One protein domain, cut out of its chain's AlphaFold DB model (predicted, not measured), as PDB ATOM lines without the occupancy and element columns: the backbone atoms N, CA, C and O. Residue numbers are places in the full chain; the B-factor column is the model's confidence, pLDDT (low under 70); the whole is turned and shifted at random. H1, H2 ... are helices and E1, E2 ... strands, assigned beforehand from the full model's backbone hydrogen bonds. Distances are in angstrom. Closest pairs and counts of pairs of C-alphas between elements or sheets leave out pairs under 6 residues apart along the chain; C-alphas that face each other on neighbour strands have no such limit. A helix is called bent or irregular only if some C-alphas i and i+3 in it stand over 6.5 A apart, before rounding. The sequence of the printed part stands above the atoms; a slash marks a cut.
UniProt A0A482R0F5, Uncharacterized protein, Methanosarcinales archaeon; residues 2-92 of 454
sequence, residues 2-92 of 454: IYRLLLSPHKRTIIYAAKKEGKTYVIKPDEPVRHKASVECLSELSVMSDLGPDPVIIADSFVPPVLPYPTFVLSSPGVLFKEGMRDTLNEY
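This is residues 2 to 92 of the 454 residues of an uncharacterized protein of Methanosarcinales archaeon (UniProt A0A482R0F5). A twisted wall of five strands has one helix, H2, over one face, while the small helices H3 and H4 make a corner beyond the sheet at one end of the longest axis. H1, at the beginning of the printed part, only grazes the sheet. The printed part has 91 residues, with four named helices and five named strands in the order H1 E1 E2 E3 H2 E4 E5 H3 H4, and its class is mixed, helices and strands. The mixed sheet runs E3, E2, E1, E4, E5, with E3 to E1 antiparallel and E1, E4 and E5 parallel. The whole is compact, with a radius of gyration of the C-alphas of 13.2 A and spans of 39 by 27 by 22 A.

H1 is residues 2 to 7, from C-alpha 2 at (56.811, 44.219, 127.309). E1 is residues 14 to 18, 12.7 A long, E2 residues 23 to 27, 12.8 A, and E3 residues 34 to 36. H2 is residues 40 to 47, 14.2 A long, and irregular: C-alphas 40 and 43 are 7.3 A apart. E4 is residues 56 to 60, 13.0 A long, starting from C-alpha 56 at (62.763, 44.374, 135.538), and E5 is residues 71 to 74, 9.7 A. H3 is residues 77 to 80; H4 is residues 83 to 90, 10.7 A long, ending at C-alpha 90 (50.788, 59.020, 143.017).

E1, E2 and E3 form a meander, each strand the antiparallel neighbour of the one before; E1 and E2 are a hairpin, with N 16 and O 25 2.9 A apart, and E2 and E3 another, with N 26 and O 34 2.8 A apart. E1 and E4 are parallel, at 14 degrees, with N 17 and O 58 at 2.8 A. E4 and E5 are parallel, at 25 degrees, with N 72 and O 57 at 2.7 A. E3, H2 and E4 form a split strand-helix-strand unit, two strands running the same way with E2 and E1 between them, and its crossover is right-handed. H2 is on the sheet at a height over the sheet of 10.0 A, over E1 and along the strands, at 2 degrees to E1 on the local plane. H3 and H4 only just touch, with 3 pairs of C-alphas within 8 A, and only at the corner by their link; the closest C-alphas are those of Leu 80 and Arg 86, 6.0 A. Neither is on the sheet. In H1 every O i to N i+4 pair is within hydrogen-bond range, in H4 3 of 4, in H2 0 of 4, with 3 of 5 O i to N i+3 pairs within range; H3 is too short for an O i to N i+4 pair.

The two C-alphas farthest apart are those of Asp 30 and Glu 83, 39.8 A. The printed part has no cut, and no link is long. The mean pLDDT of the printed part is 71.5, and residues 2 to 11, 37 to 49 and 76 to 86 are under 70.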
ATOM      1  N   ILE A   2      56.464  45.430 126.511       44.16
ATOM      2  CA  ILE A   2      56.811  44.219 127.309       44.16
ATOM      3  C   ILE A   2      57.496  43.147 126.454       44.16
ATOM      4  O   ILE A   2      58.476  42.556 126.877       44.16
ATOM      5  N   TYR A   3      57.037  42.945 125.213       43.81
ATOM      6  CA  TYR A   3      57.664  42.022 124.259       43.81
ATOM      7  C   TYR A   3      59.166  42.303 124.072       43.81
ATOM      8  O   TYR A   3      59.955  41.376 124.005       43.81
ATOM      9  N   ARG A   4      59.597  43.573 124.051       45.69
ATOM     10  CA  ARG A   4      61.029  43.907 123.995       45.69
ATOM     11  C   ARG A   4      61.721  43.691 125.343       45.69
ATOM     12  O   ARG A   4      62.875  43.310 125.342       45.69
ATOM     13  N   LEU A   5      61.040  43.886 126.473       50.56
ATOM     14  CA  LEU A   5      61.599  43.600 127.804       50.56
ATOM     15  C   LEU A   5      61.804  42.095 128.045       50.56
ATOM     16  O   LEU A   5      62.823  41.711 128.603       50.56
ATOM     17  N   LEU A   6      60.870  41.255 127.592       46.28
ATOM     18  CA  LEU A   6      60.911  39.797 127.769       46.28
ATOM     19  C   LEU A   6      61.668  39.059 126.653       46.28
ATOM     20  O   LEU A   6      62.098  37.930 126.860       46.28
ATOM     21  N   LEU A   7      61.789  39.656 125.461       46.06
ATOM     22  CA  LEU A   7      62.306  38.984 124.255       46.06
ATOM     23  C   LEU A   7      63.418  39.779 123.558       46.06
ATOM     24  O   LEU A   7      63.756  39.488 122.409       46.06
ATOM     25  N   SER A   8      63.978  40.797 124.218       48.78
ATOM     26  CA  SER A   8      65.233  41.400 123.764       48.78
ATOM     27  C   SER A   8      66.346  40.346 123.807       48.78
ATOM     28  O   SER A   8      66.385  39.545 124.741       48.78
ATOM     29  N   PRO A   9      67.291  40.355 122.848       48.03
ATOM     30  CA  PRO A   9      68.511  39.550 122.946       48.03
ATOM     31  C   PRO A   9      69.330  39.861 124.213       48.03
ATOM     32  O   PRO A   9      70.149  39.045 124.635       48.03
ATOM     33  N   HIS A  10      69.086  41.010 124.857       53.25
ATOM     34  CA  HIS A  10      69.543  41.292 126.214       53.25
ATOM     35  C   HIS A  10      68.702  40.495 127.212       53.25
ATOM     36  O   HIS A  10      67.669  40.947 127.697       53.25
ATOM     37  N   LYS A  11      69.183  39.290 127.493       66.94
ATOM     38  CA  LYS A  11      68.816  38.425 128.610       66.94
ATOM     39  C   LYS A  11      68.839  39.213 129.939       66.94
ATOM     40  O   LYS A  11      69.902  39.393 130.524       66.94
ATOM     41  N   ARG A  12      67.684  39.716 130.393       78.56
ATOM     42  CA  ARG A  12      67.510  40.426 131.679       78.56
ATOM     43  C   ARG A  12      66.902  39.505 132.729       78.56
ATOM     44  O   ARG A  12      66.132  38.608 132.394       78.56
ATOM     45  N   THR A  13      67.193  39.776 133.994       84.19
ATOM     46  CA  THR A  13      66.483  39.146 135.111       84.19
ATOM     47  C   THR A  13      65.088  39.748 135.244       84.19
ATOM     48  O   THR A  13      64.934  40.969 135.311       84.19
ATOM     49  N   ILE A  14      64.071  38.891 135.308       85.38
ATOM     50  CA  ILE A  14      62.679  39.287 135.527       85.38
ATOM     51  C   ILE A  14      62.279  38.888 136.942       85.38
ATOM     52  O   ILE A  14      62.443  37.736 137.345       85.38
ATOM     53  N   ILE A  15      61.720  39.837 137.684       86.44
ATOM     54  CA  ILE A  15      61.155  39.599 139.008       86.44
ATOM     55  C   ILE A  15      59.642  39.715 138.888       86.44
ATOM     56  O   ILE A  15      59.114  40.812 138.734       86.44
ATOM     57  N   TYR A  16      58.940  38.588 138.930       86.19
ATOM     58  CA  TYR A  16      57.481  38.548 138.858       86.19
ATOM     59  C   TYR A  16      56.898  38.365 140.256       86.19
ATOM     60  O   TYR A  16      57.117  37.337 140.892       86.19
ATOM     61  N   ALA A  17      56.156  39.353 140.744       85.81
ATOM     62  CA  ALA A  17      55.499  39.320 142.041       85.81
ATOM     63  C   ALA A  17      53.984  39.257 141.859       85.81
ATOM     64  O   ALA A  17      53.391  40.145 141.250       85.81
ATOM     65  N   ALA A  18      53.350  38.220 142.404       83.50
ATOM     66  CA  ALA A  18      51.924  37.971 142.240       83.50
ATOM     67  C   ALA A  18      51.192  38.078 143.579       83.50
ATOM     68  O   ALA A  18      51.278  37.173 144.414       83.50
ATOM     69  N   LYS A  19      50.406  39.153 143.775       79.88
ATOM     70  CA  LYS A  19      49.669  39.383 145.035       79.88
ATOM     71  C   LYS A  19      48.765  38.211 145.397       79.88
ATOM     72  O   LYS A  19      48.729  37.782 146.543       79.88
ATOM     73  N   LYS A  20      48.033  37.689 144.409       76.19
ATOM     74  CA  LYS A  20      47.063  36.608 144.614       76.19
ATOM     75  C   LYS A  20      47.721  35.308 145.083       76.19
ATOM     76  O   LYS A  20      47.099  34.551 145.819       76.19
ATOM     77  N   GLU A  21      48.949  35.048 144.646       75.56
ATOM     78  CA  GLU A  21      49.693  33.844 145.020       75.56
ATOM     79  C   GLU A  21      50.542  34.037 146.278       75.56
ATOM     80  O   GLU A  21      51.015  33.052 146.838       75.56
ATOM     81  N   GLY A  22      50.765  35.285 146.707       79.38
ATOM     82  CA  GLY A  22      51.680  35.600 147.803       79.38
ATOM     83  C   GLY A  22      53.137  35.236 147.490       79.38
ATOM     84  O   GLY A  22      53.911  34.970 148.406       79.38
ATOM     85  N   LYS A  23      53.511  35.180 146.205       81.50
ATOM     86  CA  LYS A  23      54.816  34.686 145.743       81.50
ATOM     87  C   LYS A  23      55.547  35.708 144.888       81.50
ATOM     88  O   LYS A  23      54.934  36.434 144.105       81.50
ATOM     89  N   THR A  24      56.870  35.672 145.003       83.44
ATOM     90  CA  THR A  24      57.794  36.395 144.128       83.44
ATOM     91  C   THR A  24      58.693  35.389 143.420       83.44
ATOM     92  O   THR A  24      59.319  34.547 144.063       83.44
ATOM     93  N   TYR A  25      58.759  35.476 142.098       84.19
ATOM     94  CA  TYR A  25      59.538  34.619 141.218       84.19
ATOM     95  C   TYR A  25      60.704  35.419 140.638       84.19
ATOM     96  O   TYR A  25      60.511  36.523 140.137       84.19
ATOM     97  N   VAL A  26      61.908  34.854 140.686       85.06
ATOM     98  CA  VAL A  26      63.115  35.420 140.081       85.06
ATOM     99  C   VAL A  26      63.499  34.539 138.902       85.06
ATOM    100  O   VAL A  26      63.860  33.371 139.065       85.06
ATOM    101  N   ILE A  27      63.394  35.111 137.711       83.25
ATOM    102  CA  ILE A  27      63.625  34.450 136.432       83.25
ATOM    103  C   ILE A  27      64.899  35.059 135.854       83.25
ATOM    104  O   ILE A  27      64.864  36.115 135.221       83.25
ATOM    105  N   LYS A  28      66.039  34.423 136.133       81.00
ATOM    106  CA  LYS A  28      67.321  34.809 135.541       81.00
ATOM    107  C   LYS A  28      67.489  34.133 134.179       81.00
ATOM    108  O   LYS A  28      66.935  33.053 133.959       81.00
ATOM    109  N   PRO A  29      68.247  34.737 133.260       75.69
ATOM    110  CA  PRO A  29      68.521  34.100 131.986       75.69
ATOM    111  C   PRO A  29      69.333  32.819 132.163       75.69
ATOM    112  O   PRO A  29      70.301  32.809 132.913       75.69
ATOM    113  N   ASP A  30      68.945  31.762 131.450       74.81
ATOM    114  CA  ASP A  30      69.631  30.459 131.442       74.81
ATOM    115  C   ASP A  30      69.719  29.748 132.811       74.81
ATOM    116  O   ASP A  30      70.414  28.742 132.940       74.81
ATOM    117  N   GLU A  31      68.980  30.217 133.821       76.56
ATOM    118  CA  GLU A  31      68.891  29.587 135.139       76.56
ATOM    119  C   GLU A  31      67.474  29.058 135.425       76.56
ATOM    120  O   GLU A  31      66.484  29.584 134.904       76.56
ATOM    121  N   PRO A  32      67.332  28.050 136.306       76.50
ATOM    122  CA  PRO A  32      66.034  27.658 136.838       76.50
ATOM    123  C   PRO A  32      65.336  28.815 137.566       76.50
ATOM    124  O   PRO A  32      65.964  29.592 138.288       76.50
ATOM    125  N   VAL A  33      64.008  28.881 137.438       79.44
ATOM    126  CA  VAL A  33      63.183  29.870 138.145       79.44
ATOM    127  C   VAL A  33      63.287  29.651 139.655       79.44
ATOM    128  O   VAL A  33      62.964  28.575 140.164       79.44
ATOM    129  N   ARG A  34      63.695  30.692 140.385       80.25
ATOM    130  CA  ARG A  34      63.729  30.702 141.856       80.25
ATOM    131  C   ARG A  34      62.460  31.368 142.384       80.25
ATOM    132  O   ARG A  34      61.928  32.263 141.735       80.25
ATOM    133  N   HIS A  35      61.975  30.976 143.559       74.31
ATOM    134  CA  HIS A  35      60.819  31.625 144.185       74.31
ATOM    135  C   HIS A  35      61.075  31.930 145.664       74.31
ATOM    136  O   HIS A  35      61.741  31.163 146.356       74.31
ATOM    137  N   LYS A  36      60.537  33.055 146.141       71.19
ATOM    138  CA  LYS A  36      60.481  33.445 147.554       71.19
ATOM    139  C   LYS A  36      59.022  33.499 148.011       71.19
ATOM    140  O   LYS A  36      58.140  33.930 147.265       71.19
ATOM    141  N   ALA A  37      58.781  33.074 149.247       54.06
ATOM    142  CA  ALA A  37      57.465  33.065 149.877       54.06
ATOM    143  C   ALA A  37      57.158  34.414 150.551       54.06
ATOM    144  O   ALA A  37      57.076  34.468 151.768       54.06
ATOM    145  N   SER A  38      57.069  35.503 149.781       65.38
ATOM    146  CA  SER A  38      56.312  36.716 150.142       65.38
ATOM    147  C   SER A  38      56.409  37.765 149.024       65.38
ATOM    148  O   SER A  38      57.432  37.879 148.342       65.38
ATOM    149  N   VAL A  39      55.343  38.550 148.855       57.53
ATOM    150  CA  VAL A  39      55.310  39.780 148.036       57.53
ATOM    151  C   VAL A  39      55.781  40.996 148.854       57.53
ATOM    152  O   VAL A  39      56.144  42.023 148.294       57.53
ATOM    153  N   GLU A  40      55.837  40.879 150.182       58.12
ATOM    154  CA  GLU A  40      56.208  41.963 151.103       58.12
ATOM    155  C   GLU A  40      57.722  42.235 151.128       58.12
ATOM    156  O   GLU A  40      58.148  43.314 151.525       58.12
ATOM    157  N   CYS A  41      58.543  41.314 150.611       61.25
ATOM    158  CA  CYS A  41      60.001  41.464 150.526       61.25
ATOM    159  C   CYS A  41      60.477  42.268 149.298       61.25
ATOM    160  O   CYS A  41      61.657  42.225 148.956       61.25
ATOM    161  N   LEU A  42      59.595  42.974 148.577       69.69
ATOM    162  CA  LEU A  42      60.011  43.731 147.385       69.69
ATOM    163  C   LEU A  42      60.898  44.932 147.720       69.69
ATOM    164  O   LEU A  42      61.782  45.263 146.936       69.69
ATOM    165  N   SER A  43      60.724  45.532 148.897       66.25
ATOM    166  CA  SER A  43      61.627  46.563 149.426       66.25
ATOM    167  C   SER A  43      63.059  46.039 149.623       66.25
ATOM    168  O   SER A  43      64.023  46.778 149.413       66.25
ATOM    169  N   GLU A  44      63.216  44.749 149.933       67.19
ATOM    170  CA  GLU A  44      64.513  44.082 150.117       67.19
ATOM    171  C   GLU A  44      65.249  43.819 148.792       67.19
ATOM    172  O   GLU A  44      66.454  43.561 148.797       67.19
ATOM    173  N   LEU A  45      64.563  43.913 147.640       66.62
ATOM    174  CA  LEU A  45      65.193  43.742 146.322       66.62
ATOM    175  C   LEU A  45      66.272  44.788 146.053       66.62
ATOM    176  O   LEU A  45      67.234  44.489 145.353       66.62
ATOM    177  N   SER A  46      66.135  45.984 146.630       59.66
ATOM    178  CA  SER A  46      67.123  47.066 146.525       59.66
ATOM    179  C   SER A  46      68.507  46.688 147.078       59.66
ATOM    180  O   SER A  46      69.501  47.324 146.733       59.66
ATOM    181  N   VAL A  47      68.583  45.633 147.899       58.97
ATOM    182  CA  VAL A  47      69.800  45.153 148.573       58.97
ATOM    183  C   VAL A  47      70.322  43.842 147.953       58.97
ATOM    184  O   VAL A  47      71.382  43.344 148.332       58.97
ATOM    185  N   MET A  48      69.612  43.259 146.979       63.59
ATOM    186  CA  MET A  48      70.011  41.996 146.349       63.59
ATOM    187  C   MET A  48      71.076  42.220 145.267       63.59
ATOM    188  O   MET A  48      70.783  42.596 144.134       63.59
ATOM    189  N   SER A  49      72.334  41.931 145.608       60.00
ATOM    190  CA  SER A  49      73.493  42.067 144.714       60.00
ATOM    191  C   SER A  49      73.562  41.021 143.591       60.00
ATOM    192  O   SER A  49      74.357  41.169 142.666       60.00
ATOM    193  N   ASP A  50      72.735  39.970 143.633       73.12
ATOM    194  CA  ASP A  50      72.808  38.829 142.717       73.12
ATOM    195  C   ASP A  50      71.830  38.904 141.528       73.12
ATOM    196  O   ASP A  50      71.775  37.971 140.726       73.12
ATOM    197  N   LEU A  51      71.056  39.984 141.383       72.75
ATOM    198  CA  LEU A  51      70.011  40.110 140.355       72.75
ATOM    199  C   LEU A  51      70.546  40.345 138.931       72.75
ATOM    200  O   LEU A  51      69.783  40.235 137.974       72.75
ATOM    201  N   GLY A  52      71.844  40.605 138.769       72.56
ATOM    202  CA  GLY A  52      72.450  40.909 137.471       72.56
ATOM    203  C   GLY A  52      72.150  42.337 136.981       72.56
ATOM    204  O   GLY A  52      71.557  43.133 137.711       72.56
ATOM    205  N   PRO A  53      72.600  42.699 135.766       72.31
ATOM    206  CA  PRO A  53      72.434  44.051 135.238       72.31
ATOM    207  C   PRO A  53      70.978  44.330 134.829       72.31
ATOM    208  O   PRO A  53      70.379  43.543 134.098       72.31
ATOM    209  N   ASP A  54      70.450  45.483 135.256       76.69
ATOM    210  CA  ASP A  54      69.164  46.061 134.814       76.69
ATOM    211  C   ASP A  54      67.946  45.107 134.940       76.69
ATOM    212  O   ASP A  54      67.323  44.749 133.928       76.69
ATOM    213  N   PRO A  55      67.611  44.641 136.164       83.38
ATOM    214  CA  PRO A  55      66.455  43.780 136.376       83.38
ATOM    215  C   PRO A  55      65.146  44.547 136.162       83.38
ATOM    216  O   PRO A  55      65.056  45.754 136.383       83.38
ATOM    217  N   VAL A  56      64.105  43.820 135.764       85.00
ATOM    218  CA  VAL A  56      62.763  44.374 135.538       85.00
ATOM    219  C   VAL A  56      61.789  43.726 136.501       85.00
ATOM    220  O   VAL A  56      61.763  42.501 136.642       85.00
ATOM    221  N   ILE A  57      60.957  44.545 137.135       85.50
ATOM    222  CA  ILE A  57      59.941  44.087 138.077       85.50
ATOM    223  C   ILE A  57      58.592  44.067 137.381       85.50
ATOM    224  O   ILE A  57      58.212  45.022 136.711       85.50
ATOM    225  N   ILE A  58      57.852  42.978 137.547       86.56
ATOM    226  CA  ILE A  58      56.470  42.837 137.110       86.56
ATOM    227  C   ILE A  58      55.628  42.596 138.362       86.56
ATOM    228  O   ILE A  58      55.699  41.526 138.963       86.56
ATOM    229  N   ALA A  59      54.843  43.594 138.759       84.81
ATOM    230  CA  ALA A  59      53.950  43.534 139.910       84.81
ATOM    231  C   ALA A  59      52.514  43.262 139.447       84.81
ATOM    232  O   ALA A  59      51.919  44.075 138.745       84.81
ATOM    233  N   ASP A  60      51.953  42.116 139.823       82.12
ATOM    234  CA  ASP A  60      50.608  41.696 139.433       82.12
ATOM    235  C   ASP A  60      49.593  41.929 140.555       82.12
ATOM    236  O   ASP A  60      49.639  41.305 141.623       82.12
ATOM    237  N   SER A  61      48.635  42.811 140.258       76.00
ATOM    238  CA  SER A  61      47.475  43.171 141.073       76.00
ATOM    239  C   SER A  61      47.791  43.986 142.341       76.00
ATOM    240  O   SER A  61      47.013  43.974 143.301       76.00
ATOM    241  N   PHE A  62      48.915  44.710 142.354       78.75
ATOM    242  CA  PHE A  62      49.278  45.721 143.358       78.75
ATOM    243  C   PHE A  62      50.305  46.714 142.799       78.75
ATOM    244  O   PHE A  62      50.961  46.431 141.799       78.75
ATOM    245  N   VAL A  63      50.451  47.855 143.471       80.62
ATOM    246  CA  VAL A  63      51.523  48.825 143.218       80.62
ATOM    247  C   VAL A  63      52.605  48.584 144.280       80.62
ATOM    248  O   VAL A  63      52.277  48.639 145.468       80.62
ATOM    249  N   PRO A  64      53.843  48.215 143.904       79.69
ATOM    250  CA  PRO A  64      54.937  48.095 144.866       79.69
ATOM    251  C   PRO A  64      55.348  49.485 145.390       79.69
ATOM    252  O   PRO A  64      54.957  50.489 144.799       79.69
ATOM    253  N   PRO A  65      56.132  49.571 146.481       78.19
ATOM    254  CA  PRO A  65      56.796  50.827 146.841       78.19
ATOM    255  C   PRO A  65      57.712  51.293 145.702       78.19
ATOM    256  O   PRO A  65      58.115  50.471 144.883       78.19
ATOM    257  N   VAL A  66      58.096  52.572 145.665       78.19
ATOM    258  CA  VAL A  66      59.048  53.082 144.662       78.19
ATOM    259  C   VAL A  66      60.363  52.292 144.736       78.19
ATOM    260  O   VAL A  66      61.066  52.310 145.746       78.19
ATOM    261  N   LEU A  67      60.685  51.572 143.659       77.12
ATOM    262  CA  LEU A  67      61.880  50.734 143.534       77.12
ATOM    263  C   LEU A  67      62.861  51.375 142.545       77.12
ATOM    264  O   LEU A  67      62.424  52.019 141.592       77.12
ATOM    265  N   PRO A  68      64.181  51.155 142.696       76.50
ATOM    266  CA  PRO A  68      65.194  51.717 141.797       76.50
ATOM    267  C   PRO A  68      65.225  51.046 140.410       76.50
ATOM    268  O   PRO A  68      66.116  51.320 139.609       76.50
ATOM    269  N   TYR A  69      64.280  50.145 140.127       80.38
ATOM    270  CA  TYR A  69      64.233  49.324 138.923       80.38
ATOM    271  C   TYR A  69      62.988  49.638 138.090       80.38
ATOM    272  O   TYR A  69      61.921  49.905 138.662       80.38
ATOM    273  N   PRO A  70      63.067  49.522 136.750       80.19
ATOM    274  CA  PRO A  70      61.891  49.587 135.895       80.19
ATOM    275  C   PRO A  70      60.813  48.614 136.380       80.19
ATOM    276  O   PRO A  70      61.030  47.402 136.456       80.19
ATOM    277  N   THR A  71      59.647  49.161 136.717       80.88
ATOM    278  CA  THR A  71      58.537  48.409 137.300       80.88
ATOM    279  C   THR A  71      57.338  48.459 136.370       80.88
ATOM    280  O   THR A  71      56.876  49.526 135.973       80.88
ATOM    281  N   PHE A  72      56.820  47.288 136.032       81.69
ATOM    282  CA  PHE A  72      55.620  47.113 135.244       81.69
ATOM    283  C   PHE A  72      54.485  46.629 136.146       81.69
ATOM    284  O   PHE A  72      54.542  45.525 136.686       81.69
ATOM    285  N   VAL A  73      53.445  47.445 136.305       79.81
ATOM    286  CA  VAL A  73      52.270  47.087 137.107       79.81
ATOM    287  C   VAL A  73      51.196  46.484 136.201       79.81
ATOM    288  O   VAL A  73      50.628  47.152 135.338       79.81
ATOM    289  N   LEU A  74      50.900  45.203 136.413       77.88
ATOM    290  CA  LEU A  74      49.788  44.480 135.802       77.88
ATOM    291  C   LEU A  74      48.564  44.609 136.702       77.88
ATOM    292  O   LEU A  74      48.441  43.904 137.698       77.88
ATOM    293  N   SER A  75      47.641  45.503 136.372       70.94
ATOM    294  CA  SER A  75      46.430  45.681 137.170       70.94
ATOM    295  C   SER A  75      45.279  46.188 136.309       70.94
ATOM    296  O   SER A  75      45.501  46.876 135.311       70.94
ATOM    297  N   SER A  76      44.041  45.841 136.666       64.56
ATOM    298  CA  SER A  76      42.882  46.487 136.047       64.56
ATOM    299  C   SER A  76      42.717  47.905 136.614       64.56
ATOM    300  O   SER A  76      43.056  48.132 137.781       64.56
ATOM    301  N   PRO A  77      42.147  48.861 135.858       62.47
ATOM    302  CA  PRO A  77      41.849  50.203 136.343       62.47
ATOM    303  C   PRO A  77      41.099  50.171 137.675       62.47
ATOM    304  O   PRO A  77      41.480  50.843 138.624       62.47
ATOM    305  N   GLY A  78      40.086  49.314 137.811       60.25
ATOM    306  CA  GLY A  78      39.335  49.216 139.061       60.25
ATOM    307  C   GLY A  78      40.108  48.690 140.267       60.25
ATOM    308  O   GLY A  78      39.727  48.967 141.401       60.25
ATOM    309  N   VAL A  79      41.189  47.941 140.052       66.00
ATOM    310  CA  VAL A  79      42.110  47.569 141.127       66.00
ATOM    311  C   VAL A  79      43.028  48.756 141.433       66.00
ATOM    312  O   VAL A  79      43.136  49.113 142.599       66.00
ATOM    313  N   LEU A  80      43.586  49.435 140.422       66.88
ATOM    314  CA  LEU A  80      44.458  50.610 140.608       66.88
ATOM    315  C   LEU A  80      43.783  51.777 141.339       66.88
ATOM    316  O   LEU A  80      44.417  52.427 142.160       66.88
ATOM    317  N   PHE A  81      42.499  52.022 141.082       61.75
ATOM    318  CA  PHE A  81      41.773  53.163 141.650       61.75
ATOM    319  C   PHE A  81      41.201  52.928 143.057       61.75
ATOM    320  O   PHE A  81      40.463  53.773 143.564       61.75
ATOM    321  N   LYS A  82      41.533  51.814 143.722       67.50
ATOM    322  CA  LYS A  82      41.260  51.672 145.162       67.50
ATOM    323  C   LYS A  82      42.190  52.607 145.935       67.50
ATOM    324  O   LYS A  82      43.378  52.629 145.629       67.50
ATOM    325  N   GLU A  83      41.662  53.316 146.937       58.97
ATOM    326  CA  GLU A  83      42.358  54.382 147.692       58.97
ATOM    327  C   GLU A  83      43.834  54.056 147.980       58.97
ATOM    328  O   GLU A  83      44.713  54.742 147.473       58.97
ATOM    329  N   GLY A  84      44.124  52.918 148.620       65.56
ATOM    330  CA  GLY A  84      45.505  52.558 148.969       65.56
ATOM    331  C   GLY A  84      46.458  52.246 147.803       65.56
ATOM    332  O   GLY A  84      47.661  52.329 147.989       65.56
ATOM    333  N   MET A  85      45.974  51.883 146.609       68.38
ATOM    334  CA  MET A  85      46.840  51.726 145.423       68.38
ATOM    335  C   MET A  85      47.001  53.033 144.657       68.38
ATOM    336  O   MET A  85      48.056  53.261 144.072       68.38
ATOM    337  N   ARG A  86      45.971  53.885 144.670       68.19
ATOM    338  CA  ARG A  86      46.019  55.212 144.059       68.19
ATOM    339  C   ARG A  86      47.047  56.092 144.760       68.19
ATOM    340  O   ARG A  86      47.814  56.760 144.078       68.19
ATOM    341  N   ASP A  87      47.083  56.056 146.088       73.00
ATOM    342  CA  ASP A  87      48.030  56.847 146.874       73.00
ATOM    343  C   ASP A  87      49.475  56.442 146.571       73.00
ATOM    344  O   ASP A  87      50.280  57.296 146.216       73.00
ATOM    345  N   THR A  88      49.780  55.139 146.563       72.88
ATOM    346  CA  THR A  88      51.108  54.640 146.169       72.88
ATOM    347  C   THR A  88      51.434  54.949 144.708       72.88
ATOM    348  O   THR A  88      52.565  55.290 144.390       72.88
ATOM    349  N   LEU A  89      50.463  54.869 143.792       72.44
ATOM    350  CA  LEU A  89      50.683  55.223 142.386       72.44
ATOM    351  C   LEU A  89      51.038  56.708 142.220       72.44
ATOM    352  O   LEU A  89      51.876  57.036 141.383       72.44
ATOM    353  N   ASN A  90      50.451  57.596 143.028       72.25
ATOM    354  CA  ASN A  90      50.788  59.020 143.017       72.25
ATOM    355  C   ASN A  90      52.241  59.283 143.447       72.25
ATOM    356  O   ASN A  90      52.790  60.311 143.068       72.25
ATOM    357  N   GLU A  91      52.886  58.375 144.187       73.69
ATOM    358  CA  GLU A  91      54.311  58.488 144.544       73.69
ATOM    359  C   GLU A  91      55.242  58.256 143.338       73.69
ATOM    360  O   GLU A  91      56.385  58.703 143.345       73.69
ATOM    361  N   TYR A  92      54.750  57.631 142.260       70.62
ATOM    362  CA  TYR A  92      55.464  57.445 140.986       70.62
ATOM    363  C   TYR A  92      55.301  58.637 140.014       70.62
ATOM    364  O   TYR A  92      55.464  58.467 138.803       70.62
TER     365      TYR A  92